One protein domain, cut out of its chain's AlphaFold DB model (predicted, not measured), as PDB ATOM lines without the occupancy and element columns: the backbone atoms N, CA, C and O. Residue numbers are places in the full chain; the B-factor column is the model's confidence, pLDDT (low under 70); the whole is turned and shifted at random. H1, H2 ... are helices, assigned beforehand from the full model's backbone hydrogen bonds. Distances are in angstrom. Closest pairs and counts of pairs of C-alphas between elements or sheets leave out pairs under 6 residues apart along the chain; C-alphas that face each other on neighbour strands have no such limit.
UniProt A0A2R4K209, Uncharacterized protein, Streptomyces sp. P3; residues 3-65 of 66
ATOM      1  N   GLU A   3      32.766  16.432  25.675       97.38
ATOM      2  CA  GLU A   3      32.134  16.048  26.940       97.38
ATOM      3  C   GLU A   3      30.804  16.777  27.155       97.38
ATOM      4  O   GLU A   3      29.800  16.165  27.511       97.38
ATOM      5  N   ALA A   4      30.770  18.083  26.872       97.25
ATOM      6  CA  ALA A   4      29.543  18.874  26.945       97.25
ATOM      7  C   ALA A   4      28.502  18.404  25.916       97.25
ATOM      8  O   ALA A   4      27.321  18.297  26.237       97.25
ATOM      9  N   ALA A   5      28.940  18.060  24.698       98.31
ATOM     10  CA  ALA A   5      28.056  17.501  23.677       98.31
ATOM     11  C   ALA A   5      27.490  16.133  24.096       98.31
ATOM     12  O   ALA A   5      26.303  15.881  23.901       98.31
ATOM     13  N   LEU A   6      28.300  15.273  24.726       97.94
ATOM     14  CA  LEU A   6      27.846  13.997  25.284       97.94
ATOM     15  C   LEU A   6      26.788  14.201  26.378       97.94
ATOM     16  O   LEU A   6      25.748  13.542  26.351       97.94
ATOM     17  N   LEU A   7      27.035  15.113  27.324       98.38
ATOM     18  CA  LEU A   7      26.084  15.427  28.394       98.38
ATOM     19  C   LEU A   7      24.752  15.941  27.836       98.38
ATOM     20  O   LEU A   7      23.700  15.476  28.273       98.38
ATOM     21  N   ALA A   8      24.787  16.831  26.843       98.19
ATOM     22  CA  ALA A   8      23.590  17.334  26.177       98.19
ATOM     23  C   ALA A   8      22.830  16.226  25.430       98.19
ATOM     24  O   ALA A   8      21.613  16.131  25.540       98.19
ATOM     25  N   ALA A   9      23.541  15.371  24.690       98.12
ATOM     26  CA  ALA A   9      22.930  14.359  23.832       98.12
ATOM     27  C   ALA A   9      22.361  13.148  24.592       98.12
ATOM     28  O   ALA A   9      21.514  12.439  24.053       98.12
ATOM     29  N   ARG A  10      22.869  12.849  25.795       97.81
ATOM     30  CA  ARG A  10      22.586  11.578  26.491       97.81
ATOM     31  C   ARG A  10      22.085  11.728  27.919       97.81
ATOM     32  O   ARG A  10      21.488  10.787  28.435       97.81
ATOM     33  N   TYR A  11      22.344  12.863  28.561       98.06
ATOM     34  CA  TYR A  11      22.186  12.994  30.008       98.06
ATOM     35  C   TYR A  11      21.483  14.287  30.431       98.06
ATOM     36  O   TYR A  11      21.596  14.667  31.591       98.06
ATOM     37  N   ASP A  12      20.757  14.965  29.537       97.31
ATOM     38  CA  ASP A  12      20.037  16.220  29.821       97.31
ATOM     39  C   ASP A  12      20.933  17.305  30.446       97.31
ATOM     40  O   ASP A  12      20.531  18.024  31.358       97.31
ATOM     41  N   ASN A  13      22.193  17.386  29.998       97.69
ATOM     42  CA  ASN A  13      23.228  18.236  30.601       97.69
ATOM     43  C   ASN A  13      23.474  17.982  32.107       97.69
ATOM     44  O   ASN A  13      24.036  18.828  32.799       97.69
ATOM     45  N   SER A  14      23.099  16.810  32.625       97.31
ATOM     46  CA  SER A  14      23.205  16.449  34.038       97.31
ATOM     47  C   SER A  14      24.293  15.407  34.283       97.31
ATOM     48  O   SER A  14      24.165  14.229  33.942       97.31
ATOM     49  N   VAL A  15      25.355  15.825  34.972       96.62
ATOM     50  CA  VAL A  15      26.400  14.910  35.460       96.62
ATOM     51  C   VAL A  15      25.826  13.916  36.473       96.62
ATOM     52  O   VAL A  15      26.213  12.752  36.467       96.62
ATOM     53  N   ALA A  16      24.860  14.332  37.297       95.75
ATOM     54  CA  ALA A  16      24.196  13.431  38.239       95.75
ATOM     55  C   ALA A  16      23.473  12.288  37.510       95.75
ATOM     56  O   ALA A  16      23.563  11.137  37.930       95.75
ATOM     57  N   ARG A  17      22.823  12.584  36.374       96.62
ATOM     58  CA  ARG A  17      22.181  11.560  35.544       96.62
ATOM     59  C   ARG A  17      23.197  10.622  34.896       96.62
ATOM     60  O   ARG A  17      22.940   9.426  34.848       96.62
ATOM     61  N   LEU A  18      24.342  11.137  34.445       97.62
ATOM     62  CA  LEU A  18      25.454  10.309  33.965       97.62
ATOM     63  C   LEU A  18      25.949   9.353  35.062       97.62
ATOM     64  O   LEU A  18      26.043   8.153  34.828       97.62
ATOM     65  N   ILE A  19      26.203   9.861  36.270       96.88
ATOM     66  CA  ILE A  19      26.673   9.060  37.412       96.88
ATOM     67  C   ILE A  19      25.658   7.957  37.754       96.88
ATOM     68  O   ILE A  19      26.032   6.787  37.828       96.88
ATOM     69  N   ALA A  20      24.376   8.312  37.876       96.56
ATOM     70  CA  ALA A  20      23.305   7.361  38.168       96.56
ATOM     71  C   ALA A  20      23.118   6.315  37.058       96.56
ATOM     72  O   ALA A  20      22.946   5.133  37.344       96.56
ATOM     73  N   HIS A  21      23.208   6.724  35.788       97.06
ATOM     74  CA  HIS A  21      23.138   5.814  34.641       97.06
ATOM     75  C   HIS A  21      24.245   4.749  34.673       97.06
ATOM     76  O   HIS A  21      24.035   3.628  34.218       97.06
ATOM     77  N   HIS A  22      25.413   5.071  35.235       95.88
ATOM     78  CA  HIS A  22      26.521   4.129  35.415       95.88
ATOM     79  C   HIS A  22      26.454   3.324  36.725       95.88
ATOM     80  O   HIS A  22      27.418   2.651  37.078       95.88
ATOM     81  N   GLY A  23      25.312   3.344  37.422       96.12
ATOM     82  CA  GLY A  23      25.051   2.493  38.583       96.12
ATOM     83  C   GLY A  23      25.565   3.044  39.910       96.12
ATOM     84  O   GLY A  23      25.547   2.324  40.907       96.12
ATOM     85  N   PHE A  24      26.013   4.299  39.948       97.50
ATOM     86  CA  PHE A  24      26.456   4.943  41.180       97.50
ATOM     87  C   PHE A  24      25.317   5.714  41.849       97.50
ATOM     88  O   PHE A  24      24.484   6.336  41.189       97.50
ATOM     89  N   GLY A  25      25.301   5.716  43.176       93.88
ATOM     90  CA  GLY A  25      24.250   6.325  43.983       93.88
ATOM     91  C   GLY A  25      24.610   6.339  45.470       93.88
ATOM     92  O   GLY A  25      25.771   6.121  45.811       93.88
ATOM     93  N   PRO A  26      23.634   6.586  46.360       91.44
ATOM     94  CA  PRO A  26      23.862   6.621  47.807       91.44
ATOM     95  C   PRO A  26      24.497   5.339  48.362       91.44
ATOM     96  O   PRO A  26      25.372   5.420  49.217       91.44
ATOM     97  N   ASP A  27      24.101   4.183  47.825       92.88
ATOM     98  CA  ASP A  27      24.584   2.868  48.269       92.88
ATOM     99  C   ASP A  27      25.808   2.367  47.480       92.88
ATOM    100  O   ASP A  27      26.429   1.377  47.857       92.88
ATOM    101  N   ASN A  28      26.164   3.036  46.377       92.75
ATOM    102  CA  ASN A  28      27.299   2.682  45.524       92.75
ATOM    103  C   ASN A  28      28.063   3.945  45.116       92.75
ATOM    104  O   ASN A  28      27.779   4.572  44.090       92.75
ATOM    105  N   GLY A  29      28.999   4.358  45.964       94.81
ATOM    106  CA  GLY A  29      29.706   5.621  45.816       94.81
ATOM    107  C   GLY A  29      30.746   5.604  44.692       94.81
ATOM    108  O   GLY A  29      31.648   4.769  44.648       94.81
ATOM    109  N   VAL A  30      30.661   6.581  43.782       96.25
ATOM    110  CA  VAL A  30      31.600   6.713  42.650       96.25
ATOM    111  C   VAL A  30      33.048   6.955  43.098       96.25
ATOM    112  O   VAL A  30      33.989   6.580  42.402       96.25
ATOM    113  N   ARG A  31      33.251   7.591  44.259       95.56
ATOM    114  CA  ARG A  31      34.587   7.922  44.781       95.56
ATOM    115  C   ARG A  31      35.240   6.693  45.399       95.56
ATOM    116  O   ARG A  31      36.424   6.458  45.186       95.56
ATOM    117  N   GLU A  32      34.457   5.906  46.120       95.69
ATOM    118  CA  GLU A  32      34.839   4.635  46.719       95.69
ATOM    119  C   GLU A  32      35.207   3.638  45.620       95.69
ATOM    120  O   GLU A  32      36.319   3.114  45.626       95.69
ATOM    121  N   ALA A  33      34.361   3.502  44.595       96.56
ATOM    122  CA  ALA A  33      34.658   2.677  43.429       96.56
ATOM    123  C   ALA A  33      35.923   3.139  42.683       96.56
ATOM    124  O   ALA A  33      36.696   2.320  42.186       96.56
ATOM    125  N   ALA A  34      36.185   4.449  42.594       97.06
ATOM    126  CA  ALA A  34      37.420   4.951  41.989       97.06
ATOM    127  C   ALA A  34      38.673   4.534  42.780       97.06
ATOM    128  O   ALA A  34      39.714   4.274  42.173       97.06
ATOM    129  N   VAL A  35      38.571   4.453  44.110       97.44
ATOM    130  CA  VAL A  35      39.643   3.960  44.985       97.44
ATOM    131  C   VAL A  35      39.824   2.452  44.839       97.44
ATOM    132  O   VAL A  35      40.948   1.992  44.668       97.44
ATOM    133  N   GLU A  36      38.738   1.683  44.859       96.44
ATOM    134  CA  GLU A  36      38.776   0.221  44.707       96.44
ATOM    135  C   GLU A  36      39.389  -0.206  43.368       96.44
ATOM    136  O   GLU A  36      40.147  -1.169  43.305       96.44
ATOM    137  N   ASN A  37      39.134   0.568  42.311       96.12
ATOM    138  CA  ASN A  37      39.715   0.350  40.987       96.12
ATOM    139  C   ASN A  37      41.150   0.896  40.834       96.12
ATOM    140  O   ASN A  37      41.699   0.862  39.735       96.12
ATOM    141  N   GLY A  38      41.753   1.449  41.892       96.56
ATOM    142  CA  GLY A  38      43.131   1.956  41.887       96.56
ATOM    143  C   GLY A  38      43.348   3.268  41.125       96.56
ATOM    144  O   GLY A  38      44.488   3.694  40.950       96.56
ATOM    145  N   ASN A  39      42.281   3.933  40.671       97.31
ATOM    146  CA  ASN A  39      42.386   5.228  39.989       97.31
ATOM    147  C   ASN A  39      42.612   6.372  40.986       97.31
ATOM    148  O   ASN A  39      43.262   7.373  40.671       97.31
ATOM    149  N   TRP A  40      42.016   6.249  42.171       98.00
ATOM    150  CA  TRP A  40      42.132   7.183  43.287       98.00
ATOM    151  C   TRP A  40      42.768   6.495  44.494       98.00
ATOM    152  O   TRP A  40      42.781   5.274  44.605       98.00
ATOM    153  N   GLU A  41      43.265   7.297  45.428       97.75
ATOM    154  CA  GLU A  41      43.852   6.832  46.679       97.75
ATOM    155  C   GLU A  41      43.096   7.427  47.872       97.75
ATOM    156  O   GLU A  41      42.528   8.526  47.800       97.75
ATOM    157  N   ARG A  42      43.121   6.695  48.992       97.38
ATOM    158  CA  ARG A  42      42.757   7.237  50.305       97.38
ATOM    159  C   ARG A  42      43.959   7.965  50.883       97.38
ATOM    160  O   ARG A  42      45.091   7.497  50.760       97.38
ATOM    161  N   CYS A  43      43.725   9.095  51.535       96.69
ATOM    162  CA  CYS A  43      44.796   9.753  52.257       96.69
ATOM    163  C   CYS A  43      45.303   8.863  53.411       96.69
ATOM    164  O   CYS A  43      44.479   8.330  54.149       96.69
ATOM    165  N   PRO A  44      46.628   8.710  53.604       94.75
ATOM    166  CA  PRO A  44      47.170   7.886  54.688       94.75
ATOM    167  C   PRO A  44      47.143   8.566  56.068       94.75
ATOM    168  O   PRO A  44      47.552   7.947  57.047       94.75
ATOM    169  N   GLY A  45      46.734   9.837  56.162       94.44
ATOM    170  CA  GLY A  45      46.641  10.548  57.437       94.44
ATOM    171  C   GLY A  45      45.595   9.920  58.358       94.44
ATOM    172  O   GLY A  45      44.496   9.590  57.910       94.44
ATOM    173  N   ALA A  46      45.926   9.774  59.644       91.75
ATOM    174  CA  ALA A  46      44.966   9.320  60.648       91.75
ATOM    175  C   ALA A  46      43.752  10.264  60.680       91.75
ATOM    176  O   ALA A  46      43.909  11.481  60.578       91.75
ATOM    177  N   ASP A  47      42.551   9.689  60.762       91.31
ATOM    178  CA  ASP A  47      41.265  10.403  60.766       91.31
ATOM    179  C   ASP A  47      40.987  11.274  59.520       91.31
ATOM    180  O   ASP A  47      40.068  12.098  59.509       91.31
ATOM    181  N   CYS A  48      41.736  11.075  58.427       95.56
ATOM    182  CA  CYS A  48      41.526  11.785  57.171       95.56
ATOM    183  C   CYS A  48      40.717  10.951  56.169       95.56
ATOM    184  O   CYS A  48      41.184   9.953  55.626       95.56
ATOM    185  N   ASN A  49      39.516  11.425  55.835       94.75
ATOM    186  CA  ASN A  49      38.628  10.776  54.861       94.75
ATOM    187  C   ASN A  49      38.782  11.323  53.429       94.75
ATOM    188  O   ASN A  49      37.891  11.157  52.594       94.75
ATOM    189  N   TYR A  50      39.881  12.023  53.124       96.19
ATOM    190  CA  TYR A  50      40.077  12.604  51.798       96.19
ATOM    191  C   TYR A  50      40.399  11.522  50.758       96.19
ATOM    192  O   TYR A  50      41.369  10.773  50.898       96.19
ATOM    193  N   LEU A  51      39.603  11.491  49.688       97.62
ATOM    194  CA  LEU A  51      39.782  10.627  48.523       97.62
ATOM    195  C   LEU A  51      40.103  11.478  47.296       97.62
ATOM    196  O   LEU A  51      39.457  12.507  47.060       97.62
ATOM    197  N   GLY A  52      41.057  11.040  46.482       97.38
ATOM    198  CA  GLY A  52      41.376  11.744  45.248       97.38
ATOM    199  C   GLY A  52      42.411  11.035  44.393       97.38
ATOM    200  O   GLY A  52      43.011  10.048  44.804       97.38
ATOM    201  N   ALA A  53      42.655  11.582  43.206       97.81
ATOM    202  CA  ALA A  53      43.757  11.138  42.363       97.81
ATOM    203  C   ALA A  53      45.114  11.291  43.094       97.81
ATOM    204  O   ALA A  53      45.257  12.208  43.916       97.81
ATOM    205  N   PRO A  54      46.146  10.502  42.738       97.00
ATOM    206  CA  PRO A  54      47.452  10.531  43.412       97.00
ATOM    207  C   PRO A  54      48.082  11.933  43.489       97.00
ATOM    208  O   PRO A  54      48.665  12.346  44.496       97.00
ATOM    209  N   ALA A  55      47.921  12.731  42.426       96.62
ATOM    210  CA  ALA A  55      48.395  14.113  42.401       96.62
ATOM    211  C   ALA A  55      47.674  15.006  43.426       96.62
ATOM    212  O   ALA A  55      48.326  15.804  44.107       96.62
ATOM    213  N   SER A  56      46.357  14.846  43.568       96.38
ATOM    214  CA  SER A  56      45.550  15.576  44.547       96.38
ATOM    215  C   SER A  56      45.895  15.163  45.972       96.38
ATOM    216  O   SER A  56      46.007  16.033  46.831       96.38
ATOM    217  N   ILE A  57      46.151  13.876  46.219       97.00
ATOM    218  CA  ILE A  57      46.567  13.360  47.531       97.00
ATOM    219  C   ILE A  57      47.897  13.976  47.954       97.00
ATOM    220  O   ILE A  57      47.997  14.525  49.047       97.00
ATOM    221  N   ARG A  58      48.898  14.004  47.068       95.88
ATOM    222  CA  ARG A  58      50.188  14.657  47.345       95.88
ATOM    223  C   ARG A  58      50.034  16.135  47.721       95.88
ATOM    224  O   ARG A  58      50.727  16.613  48.614       95.88
ATOM    225  N   VAL A  59      49.162  16.872  47.030       96.69
ATOM    226  CA  VAL A  59      48.903  18.289  47.338       96.69
ATOM    227  C   VAL A  59      48.142  18.434  48.653       96.69
ATOM    228  O   VAL A  59      48.492  19.285  49.469       96.69
ATOM    229  N   HIS A  60      47.124  17.605  48.869       96.62
ATOM    230  CA  HIS A  60      46.324  17.587  50.084       96.62
ATOM    231  C   HIS A  60      47.197  17.330  51.318       96.62
ATOM    232  O   HIS A  60      47.171  18.132  52.243       96.62
ATOM    233  N   ARG A  61      48.057  16.309  51.273       95.31
ATOM    234  CA  ARG A  61      49.024  15.962  52.326       95.31
ATOM    235  C   ARG A  61      49.905  17.135  52.755       95.31
ATOM    236  O   ARG A  61      50.028  17.431  53.938       95.31
ATOM    237  N   LYS A  62      50.444  17.882  51.786       94.75
ATOM    238  CA  LYS A  62      51.238  19.094  52.063       94.75
ATOM    239  C   LYS A  62      50.436  20.184  52.777       94.75
ATOM    240  O   LYS A  62      50.993  20.892  53.606       94.75
ATOM    241  N   LYS A  63      49.156  20.345  52.434       94.25
ATOM    242  CA  LYS A  63      48.285  21.384  53.008       94.25
ATOM    243  C   LYS A  63      47.744  21.001  54.384       94.25
ATOM    244  O   LYS A  63      47.679  21.854  55.258       94.25
ATOM    245  N   ALA A  64      47.361  19.739  54.552       91.31
ATOM    246  CA  ALA A  64      46.808  19.188  55.784       91.31
ATOM    247  C   ALA A  64      47.886  18.756  56.796       91.31
ATOM    248  O   ALA A  64      47.557  18.476  57.941       91.31
ATOM    249  N   GLN A  65      49.162  18.770  56.387       85.94
ATOM    250  CA  GLN A  65      50.337  18.474  57.215       85.94
ATOM    251  C   GLN A  65      50.408  17.013  57.711       85.94
ATOM    252  O   GLN A  65      50.768  16.769  58.860       85.94
TER     253      GLN A  65
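AT A GLANCE: This is residues 3 to 65 of the 66 residues of an uncharacterized protein of Streptomyces sp. P3 (UniProt A0A2R4K209). Four short helices are strung out along an elongated, loosely packed chain, H1 and H2 near each other at one end, H3 near the middle and H4, the longest, at the far end. Between H3 and H4 a long loop runs out and folds back, with a short antiparallel pairing of residues 41 to 42 with residues 51 to 52. The printed part has 63 residues, with four named helices in the order H1, H2, H3, H4 and no named strand; the class is all helix. The whole is loose, with a radius of gyration of the C-alphas of 14.7 A, and spans 43 by 24 by 17 A.

IN THESE COORDINATES: H4, residues 54 to 64, is 15.1 A from first to last C-alpha; it begins at C-alpha 54 at (47.452, 10.531, 43.412) and ends at C-alpha 64 at (46.808, 19.188, 55.784). H3, residues 30 to 36, is 9.9 A long. H2, residues 15 to 21, is 9.7 A long. H1, residues 3 to 10, is 10.6 A long and begins at C-alpha 3 at (32.134, 16.048, 26.940).

HOW THE PARTS SIT: H4 is apart from H1, H2 and H3. H3 and H2 are close but not clearly touching; their closest C-alphas, of Val 30 and Ile 19, are 7.6 A apart. They run the same way at a steep tilt of 64 degrees. H2 and H1 are also close but not clearly touching, with the closest C-alphas, of Val 15 and Leu 7, 7.1 A apart. They run the same way at a steep tilt of 50 degrees. H1 and H3 are apart. In H1, H2, H3 and H4 every O i to N i+4 pair is within hydrogen-bond range.

THE WHOLE: The two C-alphas farthest apart, of Ala 9 and Gln 65, are 43.4 A apart. The link from H3 to H4, residues 37 to 53, is long; H2 to H3 is short and H1 to H2 tight. The printed part has no cut. Its mean pLDDT is 96.0, and no printed residue is under 70.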